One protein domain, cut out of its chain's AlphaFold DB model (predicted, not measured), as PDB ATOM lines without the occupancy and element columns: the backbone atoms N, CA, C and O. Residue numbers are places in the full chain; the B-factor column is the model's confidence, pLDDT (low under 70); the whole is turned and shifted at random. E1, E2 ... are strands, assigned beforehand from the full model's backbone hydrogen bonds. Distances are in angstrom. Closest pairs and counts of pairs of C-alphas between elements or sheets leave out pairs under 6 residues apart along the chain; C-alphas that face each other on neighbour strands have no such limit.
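Overview. This is residues 4 to 107 of the 107 residues of an uncharacterized protein of Candidatus Muproteobacteria bacterium RBG_16_64_10 (UniProt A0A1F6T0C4). Six two-stranded hairpins stand one after another in a ring round a hollow middle, and the chain goes once round from E1 and E2 to E11 and E12, which come back beside the first hairpin. In each hairpin the second strand, E2, E4, E6, E8, E10 or E12, is on the inner side of the ring and the first on the outer side. The printed part has 104 residues with no named helix and twelve named strands, E1 to E12 in order along the chain, in six separate antiparallel sheets of two. The class is all strand. The whole is compact, with a radius of gyration of the C-alphas of 13.6 A and spans of 35 by 29 by 21 A.

Along the chain. E1, residues 4 to 7, begins at C-alpha 4 (192.724, 284.720, 198.221), and E2 is residues 12 to 16. E3 is residues 21 to 24 and E4 residues 31 to 34. E5, residues 38 to 43, measures 14.1 A from first to last C-alpha, and E6, residues 48 to 53, measures 15.5 A. E7 is residues 57 to 61, and E8, residues 66 to 70, ends at C-alpha 70 (173.560, 281.472, 205.982). E9 is residues 75 to 78 and E10 residues 85 to 88. E11 is residues 93 to 97, and E12, residues 102 to 106, ends at C-alpha 106 (184.412, 278.962, 199.879).

Arrangement. E1 and E2 form an antiparallel hairpin, with N 5 and O 14 2.9 A apart, within hydrogen-bond range. In the same range are N 23 and O 32, 2.9 A, in the hairpin E3 and E4; N 41 and O 50, 2.8 A, in E5 and E6; N 59 and O 68, 2.9 A, in E7 and E8; N 77 and O 86, 2.9 A, in E9 and E10; and N 95 and O 104, 2.8 A, in E11 and E12. From hairpin to hairpin, the closest C-alphas of E2 and E4 are those of Thr 16 and Tyr 33, 6.6 A. Those of E4 and E6 are Ala 34 and Met 51, 6.8 A; of E6 and E8, Ala 52 and Phe 69, 6.3 A; of E8 and E10, Ala 70 and Leu 87, 6.6 A. E10 and E12 have 1 pair of C-alphas within 8 A, Val 88 and Tyr 105 at 7.0 A. The closest C-alphas of E2 and E12 are those of Thr 16 and Ala 106, 6.2 A. E4 and E10 are apart, as are E2 and E8.

Size, cuts and confidence. The two C-alphas farthest apart are those of Pro 44 and Pro 98, 35.5 A. The printed part has no cut and no long link; the links E3 to E4 and E9 to E10 are short, the others tight. Mean pLDDT of the printed part is 93.6, and no printed residue is under 70.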
ATOM      1  N   MET A   4     191.990 284.194 197.072       93.75
ATOM      2  CA  MET A   4     192.724 284.720 198.221       93.75
ATOM      3  C   MET A   4     192.719 286.246 198.183       93.75
ATOM      4  O   MET A   4     193.102 286.854 197.179       93.75
ATOM      5  N   LYS A   5     192.309 286.865 199.287       95.06
ATOM      6  CA  LYS A   5     192.400 288.310 199.479       95.06
ATOM      7  C   LYS A   5     193.033 288.609 200.828       95.06
ATOM      8  O   LYS A   5     192.666 288.007 201.829       95.06
ATOM      9  N   TYR A   6     193.973 289.545 200.836       95.69
ATOM     10  CA  TYR A   6     194.608 290.006 202.063       95.69
ATOM     11  C   TYR A   6     193.662 290.937 202.824       95.69
ATOM     12  O   TYR A   6     193.051 291.836 202.234       95.69
ATOM     13  N   ASN A   7     193.522 290.706 204.122       95.75
ATOM     14  CA  ASN A   7     192.822 291.569 205.053       95.75
ATOM     15  C   ASN A   7     193.871 292.335 205.889       95.75
ATOM     16  O   ASN A   7     194.533 291.749 206.744       95.75
ATOM     17  N   PRO A   8     194.047 293.649 205.660       95.75
ATOM     18  CA  PRO A   8     195.064 294.439 206.349       95.75
ATOM     19  C   PRO A   8     194.721 294.733 207.818       95.75
ATOM     20  O   PRO A   8     195.563 295.253 208.539       95.75
ATOM     21  N   PHE A   9     193.497 294.439 208.275       94.38
ATOM     22  CA  PHE A   9     193.062 294.744 209.643       94.38
ATOM     23  C   PHE A   9     193.417 293.651 210.657       94.38
ATOM     24  O   PHE A   9     193.516 293.939 211.845       94.38
ATOM     25  N   ASN A  10     193.600 292.413 210.201       90.81
ATOM     26  CA  ASN A  10     194.094 291.284 210.998       90.81
ATOM     27  C   ASN A  10     195.406 290.704 210.442       90.81
ATOM     28  O   ASN A  10     195.960 289.792 211.043       90.81
ATOM     29  N   SER A  11     195.920 291.239 209.330       92.69
ATOM     30  CA  SER A  11     197.107 290.739 208.629       92.69
ATOM     31  C   SER A  11     196.977 289.294 208.131       92.69
ATOM     32  O   SER A  11     197.974 288.580 208.037       92.69
ATOM     33  N   GLU A  12     195.768 288.864 207.766       92.81
ATOM     34  CA  GLU A  12     195.488 287.494 207.318       92.81
ATOM     35  C   GLU A  12     195.087 287.444 205.839       92.81
ATOM     36  O   GLU A  12     194.516 288.387 205.289       92.81
ATOM     37  N   TRP A  13     195.357 286.319 205.175       94.06
ATOM     38  CA  TRP A  13     194.766 286.028 203.870       94.06
ATOM     39  C   TRP A  13     193.505 285.192 204.050       94.06
ATOM     40  O   TRP A  13     193.535 284.136 204.677       94.06
ATOM     41  N   GLU A  14     192.404 285.642 203.457       93.81
ATOM     42  CA  GLU A  14     191.104 284.977 203.509       93.81
ATOM     43  C   GLU A  14     190.765 284.367 202.141       93.81
ATOM     44  O   GLU A  14     191.004 284.984 201.096       93.81
ATOM     45  N   MET A  15     190.168 283.169 202.133       94.06
ATOM     46  CA  MET A  15     189.538 282.607 200.933       94.06
ATOM     47  C   MET A  15     188.116 283.145 200.812       94.06
ATOM     48  O   MET A  15     187.281 282.919 201.682       94.06
ATOM     49  N   THR A  16     187.843 283.880 199.736       92.88
ATOM     50  CA  THR A  16     186.628 284.702 199.619       92.88
ATOM     51  C   THR A  16     185.982 284.558 198.251       92.88
ATOM     52  O   THR A  16     186.644 284.174 197.287       92.88
ATOM     53  N   GLY A  17     184.708 284.940 198.130       91.31
ATOM     54  CA  GLY A  17     184.093 285.145 196.821       91.31
ATOM     55  C   GLY A  17     184.744 286.304 196.054       91.31
ATOM     56  O   GLY A  17     185.255 287.271 196.628       91.31
ATOM     57  N   ASN A  18     184.723 286.220 194.724       90.25
ATOM     58  CA  ASN A  18     185.410 287.178 193.851       90.25
ATOM     59  C   ASN A  18     184.983 288.638 194.094       90.25
ATOM     60  O   ASN A  18     185.813 289.545 194.121       90.25
ATOM     61  N   ASP A  19     183.702 288.861 194.347       91.88
ATOM     62  CA  ASP A  19     183.058 290.155 194.570       91.88
ATOM     63  C   ASP A  19     182.980 290.569 196.052       91.88
ATOM     64  O   ASP A  19     182.523 291.671 196.361       91.88
ATOM     65  N   TRP A  20     183.445 289.724 196.978       94.50
ATOM     66  CA  TRP A  20     183.413 290.022 198.410       94.50
ATOM     67  C   TRP A  20     184.297 291.223 198.756       94.50
ATOM     68  O   TRP A  20     185.379 291.406 198.186       94.50
ATOM     69  N   LYS A  21     183.854 292.029 199.722       94.94
ATOM     70  CA  LYS A  21     184.541 293.245 200.183       94.94
ATOM     71  C   LYS A  21     184.735 293.199 201.693       94.94
ATOM     72  O   LYS A  21     183.937 292.579 202.393       94.94
ATOM     73  N   LEU A  22     185.768 293.881 202.186       95.56
ATOM     74  CA  LEU A  22     185.960 294.075 203.621       95.56
ATOM     75  C   LEU A  22     184.763 294.830 204.199       95.56
ATOM     76  O   LEU A  22     184.384 295.903 203.721       95.56
ATOM     77  N   ARG A  23     184.159 294.250 205.229       95.00
ATOM     78  CA  ARG A  23     183.052 294.828 205.982       95.00
ATOM     79  C   ARG A  23     183.385 294.765 207.466       95.00
ATOM     80  O   ARG A  23     183.847 293.739 207.962       95.00
ATOM     81  N   ARG A  24     183.124 295.862 208.174       94.00
ATOM     82  CA  ARG A  24     183.287 295.941 209.624       94.00
ATOM     83  C   ARG A  24     182.018 295.462 210.311       94.00
ATOM     84  O   ARG A  24     180.948 296.011 210.067       94.00
ATOM     85  N   ASN A  25     182.149 294.495 211.208       91.81
ATOM     86  CA  ASN A  25     181.098 294.165 212.157       91.81
ATOM     87  C   ASN A  25     180.913 295.356 213.125       91.81
ATOM     88  O   ASN A  25     181.874 295.713 213.812       91.81
ATOM     89  N   PRO A  26     179.727 295.985 213.203       85.38
ATOM     90  CA  PRO A  26     179.550 297.208 213.983       85.38
ATOM     91  C   PRO A  26     179.666 296.995 215.497       85.38
ATOM     92  O   PRO A  26     180.079 297.922 216.184       85.38
ATOM     93  N   MET A  27     179.352 295.800 216.011       89.12
ATOM     94  CA  MET A  27     179.457 295.498 217.444       89.12
ATOM     95  C   MET A  27     180.868 295.072 217.840       89.12
ATOM     96  O   MET A  27     181.425 295.601 218.794       89.12
ATOM     97  N   LYS A  28     181.470 294.131 217.101       88.19
ATOM     98  CA  LYS A  28     182.796 293.588 217.450       88.19
ATOM     99  C   LYS A  28     183.955 294.451 216.947       88.19
ATOM    100  O   LYS A  28     185.095 294.234 217.332       88.19
ATOM    101  N   GLY A  29     183.697 295.372 216.019       89.62
ATOM    102  CA  GLY A  29     184.726 296.182 215.367       89.62
ATOM    103  C   GLY A  29     185.655 295.410 214.422       89.62
ATOM    104  O   GLY A  29     186.540 296.024 213.832       89.62
ATOM    105  N   VAL A  30     185.440 294.102 214.249       90.88
ATOM    106  CA  VAL A  30     186.258 293.207 213.420       90.88
ATOM    107  C   VAL A  30     185.926 293.389 211.941       90.88
ATOM    108  O   VAL A  30     184.754 293.448 211.564       90.88
ATOM    109  N   TRP A  31     186.958 293.429 211.103       94.19
ATOM    110  CA  TRP A  31     186.836 293.441 209.648       94.19
ATOM    111  C   TRP A  31     187.015 292.037 209.085       94.19
ATOM    112  O   TRP A  31     187.992 291.370 209.414       94.19
ATOM    113  N   ARG A  32     186.093 291.608 208.223       93.56
ATOM    114  CA  ARG A  32     186.200 290.366 207.443       93.56
ATOM    115  C   ARG A  32     185.682 290.585 206.033       93.56
ATOM    116  O   ARG A  32     184.892 291.508 205.801       93.56
ATOM    117  N   TYR A  33     186.096 289.746 205.090       94.69
ATOM    118  CA  TYR A  33     185.449 289.731 203.786       94.69
ATOM    119  C   TYR A  33     184.046 289.133 203.895       94.69
ATOM    120  O   TYR A  33     183.838 288.073 204.475       94.69
ATOM    121  N   ALA A  34     183.078 289.823 203.300       93.31
ATOM    122  CA  ALA A  34     181.695 289.376 203.203       93.31
ATOM    123  C   ALA A  34     181.159 289.650 201.787       93.31
ATOM    124  O   ALA A  34     181.731 290.490 201.074       93.31
ATOM    125  N   PRO A  35     180.064 288.989 201.365       92.94
ATOM    126  CA  PRO A  35     179.418 289.279 200.088       92.94
ATOM    127  C   PRO A  35     179.153 290.777 199.894       92.94
ATOM    128  O   PRO A  35     178.909 291.514 200.853       92.94
ATOM    129  N   HIS A  36     179.203 291.260 198.649       91.00
ATOM    130  CA  HIS A  36     179.121 292.700 198.372       91.00
ATOM    131  C   HIS A  36     177.825 293.340 198.898       91.00
ATOM    132  O   HIS A  36     177.836 294.503 199.302       91.00
ATOM    133  N   ASN A  37     176.729 292.581 198.924       92.94
ATOM    134  CA  ASN A  37     175.408 292.983 199.401       92.94
ATOM    135  C   ASN A  37     175.196 292.729 200.908       92.94
ATOM    136  O   ASN A  37     174.077 292.896 201.397       92.94
ATOM    137  N   ALA A  38     176.239 292.339 201.652       95.19
ATOM    138  CA  ALA A  38     176.158 292.152 203.093       95.19
ATOM    139  C   ALA A  38     175.885 293.475 203.819       95.19
ATOM    140  O   ALA A  38     176.565 294.484 203.601       95.19
ATOM    141  N   VAL A  39     174.910 293.437 204.722       95.06
ATOM    142  CA  VAL A  39     174.517 294.539 205.606       95.06
ATOM    143  C   VAL A  39     174.604 294.073 207.063       95.06
ATOM    144  O   VAL A  39     174.595 292.865 207.304       95.06
ATOM    145  N   PRO A  40     174.705 294.984 208.045       94.88
ATOM    146  CA  PRO A  40     174.582 294.604 209.443       94.88
ATOM    147  C   PRO A  40     173.201 294.018 209.726       94.88
ATOM    148  O   PRO A  40     172.184 294.602 209.343       94.88
ATOM    149  N   ARG A  41     173.162 292.869 210.392       94.94
ATOM    150  CA  ARG A  41     171.932 292.179 210.772       94.94
ATOM    151  C   ARG A  41     172.040 291.666 212.190       94.94
ATOM    152  O   ARG A  41     173.051 291.085 212.564       94.94
ATOM    153  N   TYR A  42     170.987 291.880 212.965       94.88
ATOM    154  CA  TYR A  42     170.912 291.406 214.335       94.88
ATOM    155  C   TYR A  42     170.476 289.938 214.376       94.88
ATOM    156  O   TYR A  42     169.467 289.571 213.770       94.88
ATOM    157  N   ASN A  43     171.240 289.122 215.094       95.00
ATOM    158  CA  ASN A  43     170.923 287.740 215.409       95.00
ATOM    159  C   ASN A  43     170.364 287.668 216.846       95.00
ATOM    160  O   ASN A  43     171.125 287.847 217.802       95.00
ATOM    161  N   PRO A  44     169.054 287.403 217.025       95.56
ATOM    162  CA  PRO A  44     168.421 287.383 218.343       95.56
ATOM    163  C   PRO A  44     168.851 286.201 219.221       95.56
ATOM    164  O   PRO A  44     168.731 286.298 220.437       95.56
ATOM    165  N   HIS A  45     169.363 285.109 218.646       94.94
ATOM    166  CA  HIS A  45     169.798 283.940 219.420       94.94
ATOM    167  C   HIS A  45     171.184 284.122 220.033       94.94
ATOM    168  O   HIS A  45     171.471 283.554 221.080       94.94
ATOM    169  N   THR A  46     172.040 284.926 219.400       90.75
ATOM    170  CA  THR A  46     173.395 285.208 219.896       90.75
ATOM    171  C   THR A  46     173.530 286.612 220.480       90.75
ATOM    172  O   THR A  46     174.600 286.950 220.982       90.75
ATOM    173  N   ASN A  47     172.477 287.437 220.406       92.19
ATOM    174  CA  ASN A  47     172.476 288.848 220.802       92.19
ATOM    175  C   ASN A  47     173.640 289.642 220.169       92.19
ATOM    176  O   ASN A  47     174.320 290.430 220.826       92.19
ATOM    177  N   ASN A  48     173.919 289.392 218.884       91.00
ATOM    178  CA  ASN A  48     175.042 289.988 218.158       91.00
ATOM    179  C   ASN A  48     174.624 290.532 216.785       91.00
ATOM    180  O   ASN A  48     173.676 290.062 216.163       91.00
ATOM    181  N   MET A  49     175.376 291.513 216.285       92.44
ATOM    182  CA  MET A  49     175.318 291.957 214.891       92.44
ATOM    183  C   MET A  49     176.262 291.111 214.039       92.44
ATOM    184  O   MET A  49     177.407 290.877 214.420       92.44
ATOM    185  N   GLU A  50     175.813 290.719 212.855       92.06
ATOM    186  CA  GLU A  50     176.567 289.977 211.846       92.06
ATOM    187  C   GLU A  50     176.509 290.712 210.503       92.06
ATOM    188  O   GLU A  50     175.541 291.412 210.206       92.06
ATOM    189  N   MET A  51     177.546 290.571 209.675       94.00
ATOM    190  CA  MET A  51     177.531 291.089 208.305       94.00
ATOM    191  C   MET A  51     177.022 289.996 207.373       94.00
ATOM    192  O   MET A  51     177.787 289.115 206.989       94.00
ATOM    193  N   ALA A  52     175.750 290.066 206.993       94.69
ATOM    194  CA  ALA A  52     175.130 289.065 206.133       94.69
ATOM    195  C   ALA A  52     174.266 289.717 205.042       94.69
ATOM    196  O   ALA A  52     173.656 290.768 205.272       94.69
ATOM    197  N   PRO A  53     174.200 289.128 203.837       95.06
ATOM    198  CA  PRO A  53     173.227 289.507 202.817       95.06
ATOM    199  C   PRO A  53     171.790 289.483 203.340       95.06
ATOM    200  O   PRO A  53     171.467 288.749 204.276       95.06
ATOM    201  N   LYS A  54     170.906 290.286 202.741       93.75
ATOM    202  CA  LYS A  54     169.490 290.351 203.150       93.75
ATOM    203  C   LYS A  54     168.722 289.061 202.850       93.75
ATOM    204  O   LYS A  54     167.804 288.730 203.588       93.75
ATOM    205  N   ASP A  55     169.103 288.361 201.786       94.38
ATOM    206  CA  ASP A  55     168.511 287.101 201.329       94.38
ATOM    207  C   ASP A  55     168.978 285.884 202.137       94.38
ATOM    208  O   ASP A  55     168.353 284.828 202.073       94.38
ATOM    209  N   TRP A  56     170.047 286.018 202.926       95.56
ATOM    210  CA  TRP A  56     170.437 284.974 203.868       95.56
ATOM    211  C   TRP A  56     169.398 284.890 204.982       95.56
ATOM    212  O   TRP A  56     168.854 285.899 205.427       95.56
ATOM    213  N   VAL A  57     169.092 283.695 205.454       94.62
ATOM    214  CA  VAL A  57     168.121 283.507 206.538       94.62
ATOM    215  C   VAL A  57     168.825 282.930 207.746       94.62
ATOM    216  O   VAL A  57     169.863 282.279 207.614       94.62
ATOM    217  N   LEU A  58     168.290 283.240 208.925       95.75
ATOM    218  CA  LEU A  58     168.792 282.684 210.166       95.75
ATOM    219  C   LEU A  58     168.458 281.193 210.166       95.75
ATOM    220  O   LEU A  58     167.291 280.821 210.051       95.75
ATOM    221  N   GLN A  59     169.485 280.357 210.212       96.12
ATOM    222  CA  GLN A  59     169.363 278.908 210.122       96.12
ATOM    223  C   GLN A  59     170.040 278.277 211.328       96.12
ATOM    224  O   GLN A  59     171.104 278.727 211.756       96.12
ATOM    225  N   TYR A  60     169.403 277.242 211.867       94.31
ATOM    226  CA  TYR A  60     169.947 276.461 212.965       94.31
ATOM    227  C   TYR A  60     170.875 275.374 212.427       94.31
ATOM    228  O   TYR A  60     170.467 274.549 211.607       94.31
ATOM    229  N   ASN A  61     172.116 275.368 212.898       93.25
ATOM    230  CA  ASN A  61     173.064 274.297 212.643       93.25
ATOM    231  C   ASN A  61     173.011 273.287 213.795       93.25
ATOM    232  O   ASN A  61     173.567 273.535 214.860       93.25
ATOM    233  N   SER A  62     172.392 272.124 213.580       91.94
ATOM    234  CA  SER A  62     172.266 271.075 214.606       91.94
ATOM    235  C   SER A  62     173.591 270.435 215.028       91.94
ATOM    236  O   SER A  62     173.619 269.725 216.023       91.94
ATOM    237  N   HIS A  63     174.677 270.643 214.278       93.44
ATOM    238  CA  HIS A  63     175.993 270.101 214.622       93.44
ATOM    239  C   HIS A  63     176.812 271.027 215.524       93.44
ATOM    240  O   HIS A  63     177.685 270.546 216.239       93.44
ATOM    241  N   THR A  64     176.566 272.340 215.466       91.00
ATOM    242  CA  THR A  64     177.226 273.329 216.339       91.00
ATOM    243  C   THR A  64     176.281 273.919 217.380       91.00
ATOM    244  O   THR A  64     176.731 274.633 218.264       91.00
ATOM    245  N   GLU A  65     174.984 273.619 217.277       93.69
ATOM    246  CA  GLU A  65     173.900 274.174 218.095       93.69
ATOM    247  C   GLU A  65     173.766 275.704 217.993       93.69
ATOM    248  O   GLU A  65     173.191 276.359 218.861       93.69
ATOM    249  N   GLU A  66     174.241 276.286 216.891       92.56
ATOM    250  CA  GLU A  66     174.237 277.731 216.672       92.56
ATOM    251  C   GLU A  66     173.197 278.155 215.633       92.56
ATOM    252  O   GLU A  66     172.970 277.494 214.617       92.56
ATOM    253  N   TRP A  67     172.601 279.322 215.864       94.94
ATOM    254  CA  TRP A  67     171.829 280.040 214.856       94.94
ATOM    255  C   TRP A  67     172.733 281.040 214.154       94.94
ATOM    256  O   TRP A  67     173.284 281.921 214.810       94.94
ATOM    257  N   ILE A  68     172.854 280.935 212.833       94.44
ATOM    258  CA  ILE A  68     173.715 281.807 212.025       94.44
ATOM    259  C   ILE A  68     172.998 282.266 210.758       94.44
ATOM    260  O   ILE A  68     172.130 281.565 210.232       94.44
ATOM    261  N   PHE A  69     173.342 283.450 210.245       95.19
ATOM    262  CA  PHE A  69     172.893 283.833 208.908       95.19
ATOM    263  C   PHE A  69     173.671 283.040 207.861       95.19
ATOM    264  O   PHE A  69     174.893 283.145 207.778       95.19
ATOM    265  N   ALA A  70     172.955 282.296 207.022       94.69
ATOM    266  CA  ALA A  70     173.560 281.472 205.982       94.69
ATOM    267  C   ALA A  70     172.841 281.626 204.631       94.69
ATOM    268  O   ALA A  70     171.666 282.025 204.603       94.69
ATOM    269  N   PRO A  71     173.522 281.307 203.507       93.38
ATOM    270  CA  PRO A  71     172.924 281.340 202.178       93.38
ATOM    271  C   PRO A  71     171.596 280.575 202.091       93.38
ATOM    272  O   PRO A  71     171.404 279.582 202.803       93.38
ATOM    273  N   PRO A  72     170.693 280.959 201.173       91.38
ATOM    274  CA  PRO A  72     169.566 280.110 200.816       91.38
ATOM    275  C   PRO A  72     170.058 278.711 200.431       91.38
ATOM    276  O   PRO A  72     171.012 278.581 199.662       91.38
ATOM    277  N   LYS A  73     169.403 277.666 200.951       91.50
ATOM    278  CA  LYS A  73     169.801 276.261 200.742       91.50
ATOM    279  C   LYS A  73     171.211 275.942 201.258       91.50
ATOM    280  O   LYS A  73     171.893 275.083 200.695       91.50
ATOM    281  N   ALA A  74     171.669 276.645 202.293       95.25
ATOM    282  CA  ALA A  74     172.882 276.248 202.984       95.25
ATOM    283  C   ALA A  74     172.732 274.821 203.524       95.25
ATOM    284  O   ALA A  74     171.640 274.374 203.876       95.25
ATOM    285  N   VAL A  75     173.839 274.096 203.543       95.50
ATOM    286  CA  VAL A  75     173.902 272.719 204.020       95.50
ATOM    287  C   VAL A  75     175.020 272.612 205.039       95.50
ATOM    288  O   VAL A  75     176.058 273.266 204.905       95.50
ATOM    289  N   ALA A  76     174.806 271.787 206.059       95.25
ATOM    290  CA  ALA A  76     175.851 271.470 207.012       95.25
ATOM    291  C   ALA A  76     176.890 270.592 206.306       95.25
ATOM    292  O   ALA A  76     176.553 269.550 205.738       95.25
ATOM    293  N   LYS A  77     178.151 271.023 206.311       96.31
ATOM    294  CA  LYS A  77     179.267 270.236 205.788       96.31
ATOM    295  C   LYS A  77     180.347 270.116 206.847       96.31
ATOM    296  O   LYS A  77     180.751 271.112 207.440       96.31
ATOM    297  N   MET A  78     180.845 268.900 207.038       96.31
ATOM    298  CA  MET A  78     182.036 268.666 207.841       96.31
ATOM    299  C   MET A  78     183.281 269.016 207.024       96.31
ATOM    300  O   MET A  78     183.395 268.667 205.844       96.31
ATOM    301  N   ASN A  79     184.236 269.687 207.649       96.50
ATOM    302  CA  ASN A  79     185.581 269.843 207.135       96.50
ATOM    303  C   ASN A  79     186.437 268.650 207.612       96.50
ATOM    304  O   ASN A  79     186.727 268.558 208.802       96.50
ATOM    305  N   PRO A  80     186.866 267.727 206.731       96.69
ATOM    306  CA  PRO A  80     187.584 266.516 207.125       96.69
ATOM    307  C   PRO A  80     188.999 266.792 207.654       96.69
ATOM    308  O   PRO A  80     189.603 265.904 208.243       96.69
ATOM    309  N   HIS A  81     189.535 268.003 207.460       95.25
ATOM    310  CA  HIS A  81     190.853 268.387 207.972       95.25
ATOM    311  C   HIS A  81     190.810 268.906 209.412       95.25
ATOM    312  O   HIS A  81     191.835 268.892 210.087       95.25
ATOM    313  N   THR A  82     189.650 269.375 209.876       93.81
ATOM    314  CA  THR A  82     189.478 269.936 211.228       93.81
ATOM    315  C   THR A  82     188.452 269.178 212.068       93.81
ATOM    316  O   THR A  82     188.457 269.316 213.284       93.81
ATOM    317  N   GLY A  83     187.568 268.395 211.442       94.12
ATOM    318  CA  GLY A  83     186.414 267.757 212.082       94.12
ATOM    319  C   GLY A  83     185.232 268.703 212.330       94.12
ATOM    320  O   GLY A  83     184.182 268.257 212.786       94.12
ATOM    321  N   ASN A  84     185.369 269.995 212.014       94.31
ATOM    322  CA  ASN A  84     184.354 270.999 212.322       94.31
ATOM    323  C   ASN A  84     183.206 270.976 211.311       94.31
ATOM    324  O   ASN A  84     183.421 270.788 210.112       94.31
ATOM    325  N   TRP A  85     181.990 271.223 211.797       94.44
ATOM    326  CA  TRP A  85     180.800 271.388 210.969       94.44
ATOM    327  C   TRP A  85     180.513 272.861 210.709       94.44
ATOM    328  O   TRP A  85     180.491 273.673 211.629       94.44
ATOM    329  N   GLU A  86     180.234 273.195 209.453       93.75
ATOM    330  CA  GLU A  86     179.940 274.558 209.017       93.75
ATOM    331  C   GLU A  86     178.655 274.568 208.185       93.75
ATOM    332  O   GLU A  86     178.439 273.685 207.349       93.75
ATOM    333  N   LEU A  87     177.802 275.576 208.383       94.50
ATOM    334  CA  LEU A  87     176.643 275.799 207.522       94.50
ATOM    335  C   LEU A  87     177.069 276.686 206.347       94.50
ATOM    336  O   LEU A  87     177.299 277.885 206.502       94.50
ATOM    337  N   VAL A  88     177.211 276.087 205.168       94.56
ATOM    338  CA  VAL A  88     177.819 276.733 203.992       94.56
ATOM    339  C   VAL A  88     176.921 276.608 202.772       94.56
ATOM    340  O   VAL A  88     176.013 275.778 202.737       94.56
ATOM    341  N   GLY A  89     177.157 277.424 201.743       93.81
ATOM    342  CA  GLY A  89     176.392 277.319 200.498       93.81
ATOM    343  C   GLY A  89     176.493 275.920 199.877       93.81
ATOM    344  O   GLY A  89     177.549 275.282 199.924       93.81
ATOM    345  N   HIS A  90     175.398 275.448 199.275       94.00
ATOM    346  CA  HIS A  90     175.307 274.104 198.692       94.00
ATOM    347  C   HIS A  90     176.485 273.768 197.762       94.00
ATOM    348  O   HIS A  90     177.091 272.703 197.889       94.00
ATOM    349  N   ASP A  91     176.893 274.717 196.918       93.50
ATOM    350  CA  ASP A  91     177.958 274.528 195.926       93.50
ATOM    351  C   ASP A  91     179.368 274.865 196.438       93.50
ATOM    352  O   ASP A  91     180.346 274.721 195.699       93.50
ATOM    353  N   TRP A  92     179.507 275.298 197.696       94.81
ATOM    354  CA  TRP A  92     180.808 275.673 198.255       94.81
ATOM    355  C   TRP A  92     181.690 274.439 198.405       94.81
ATOM    356  O   TRP A  92     181.235 273.371 198.833       94.81
ATOM    357  N   LYS A  93     182.971 274.588 198.074       94.62
ATOM    358  CA  LYS A  93     183.962 273.505 198.116       94.62
ATOM    359  C   LYS A  93     185.103 273.887 199.043       94.62
ATOM    360  O   LYS A  93     185.420 275.068 199.164       94.62
ATOM    361  N   LEU A  94     185.735 272.884 199.645       95.56
ATOM    362  CA  LEU A  94     186.965 273.095 200.396       95.56
ATOM    363  C   LEU A  94     188.041 273.655 199.473       95.56
ATOM    364  O   LEU A  94     188.248 273.186 198.347       95.56
ATOM    365  N   LYS A  95     188.718 274.680 199.967       95.06
ATOM    366  CA  LYS A  95     189.849 275.312 199.316       95.06
ATOM    367  C   LYS A  95     190.982 275.449 200.313       95.06
ATOM    368  O   LYS A  95     190.767 275.861 201.451       95.06
ATOM    369  N   TYR A  96     192.177 275.100 199.858       93.94
ATOM    370  CA  TYR A  96     193.381 275.235 200.651       93.94
ATOM    371  C   TYR A  96     193.823 276.696 200.685       93.94
ATOM    372  O   TYR A  96     193.961 277.336 199.641       93.94
ATOM    373  N   ASN A  97     194.040 277.201 201.892       92.44
ATOM    374  CA  ASN A  97     194.668 278.475 202.157       92.44
ATOM    375  C   ASN A  97     196.145 278.238 202.538       92.44
ATOM    376  O   ASN A  97     196.423 277.806 203.660       92.44
ATOM    377  N   PRO A  98     197.103 278.514 201.635       92.00
ATOM    378  CA  PRO A  98     198.521 278.268 201.889       92.00
ATOM    379  C   PRO A  98     199.138 279.235 202.906       92.00
ATOM    380  O   PRO A  98     200.206 278.940 203.428       92.00
ATOM    381  N   SER A  99     198.509 280.379 203.212       91.00
ATOM    382  CA  SER A  99     199.104 281.356 204.137       91.00
ATOM    383  C   SER A  99     199.095 280.887 205.590       91.00
ATOM    384  O   SER A  99     199.935 281.304 206.377       91.00
ATOM    385  N   ASN A 100     198.110 280.069 205.958       89.00
ATOM    386  CA  ASN A 100     197.930 279.546 207.312       89.00
ATOM    387  C   ASN A 100     197.746 278.020 207.328       89.00
ATOM    388  O   ASN A 100     197.393 277.453 208.357       89.00
ATOM    389  N   CYS A 101     197.973 277.360 206.189       92.75
ATOM    390  CA  CYS A 101     197.849 275.917 206.013       92.75
ATOM    391  C   CYS A 101     196.471 275.343 206.392       92.75
ATOM    392  O   CYS A 101     196.385 274.204 206.849       92.75
ATOM    393  N   THR A 102     195.386 276.097 206.182       93.25
ATOM    394  CA  THR A 102     194.021 275.650 206.519       93.25
ATOM    395  C   THR A 102     193.201 275.292 205.286       93.25
ATOM    396  O   THR A 102     193.433 275.792 204.188       93.25
ATOM    397  N   TRP A 103     192.208 274.426 205.464       95.06
ATOM    398  CA  TRP A 103     191.169 274.180 204.467       95.06
ATOM    399  C   TRP A 103     189.883 274.847 204.925       95.06
ATOM    400  O   TRP A 103     189.478 274.645 206.064       95.06
ATOM    401  N   VAL A 104     189.245 275.622 204.051       94.31
ATOM    402  CA  VAL A 104     187.989 276.328 204.355       94.31
ATOM    403  C   VAL A 104     187.000 276.178 203.206       94.31
ATOM    404  O   VAL A 104     187.404 276.102 202.041       94.31
ATOM    405  N   TYR A 105     185.704 276.119 203.506       94.94
ATOM    406  CA  TYR A 105     184.672 276.163 202.473       94.94
ATOM    407  C   TYR A 105     184.561 277.574 201.894       94.94
ATOM    408  O   TYR A 105     184.473 278.552 202.632       94.94
ATOM    409  N   ALA A 106     184.541 277.681 200.565       92.88
ATOM    410  CA  ALA A 106     184.412 278.962 199.879       92.88
ATOM    411  C   ALA A 106     183.494 278.869 198.639       92.88
ATOM    412  O   ALA A 106     183.428 277.794 198.022       92.88
ATOM    413  N   PRO A 107     182.803 279.972 198.275       89.75
ATOM    414  CA  PRO A 107     181.971 280.090 197.068       89.75
ATOM    415  C   PRO A 107     182.768 280.081 195.756       89.75
ATOM    416  O   PRO A 107     183.877 280.658 195.714       89.75
TER     417      PRO A 107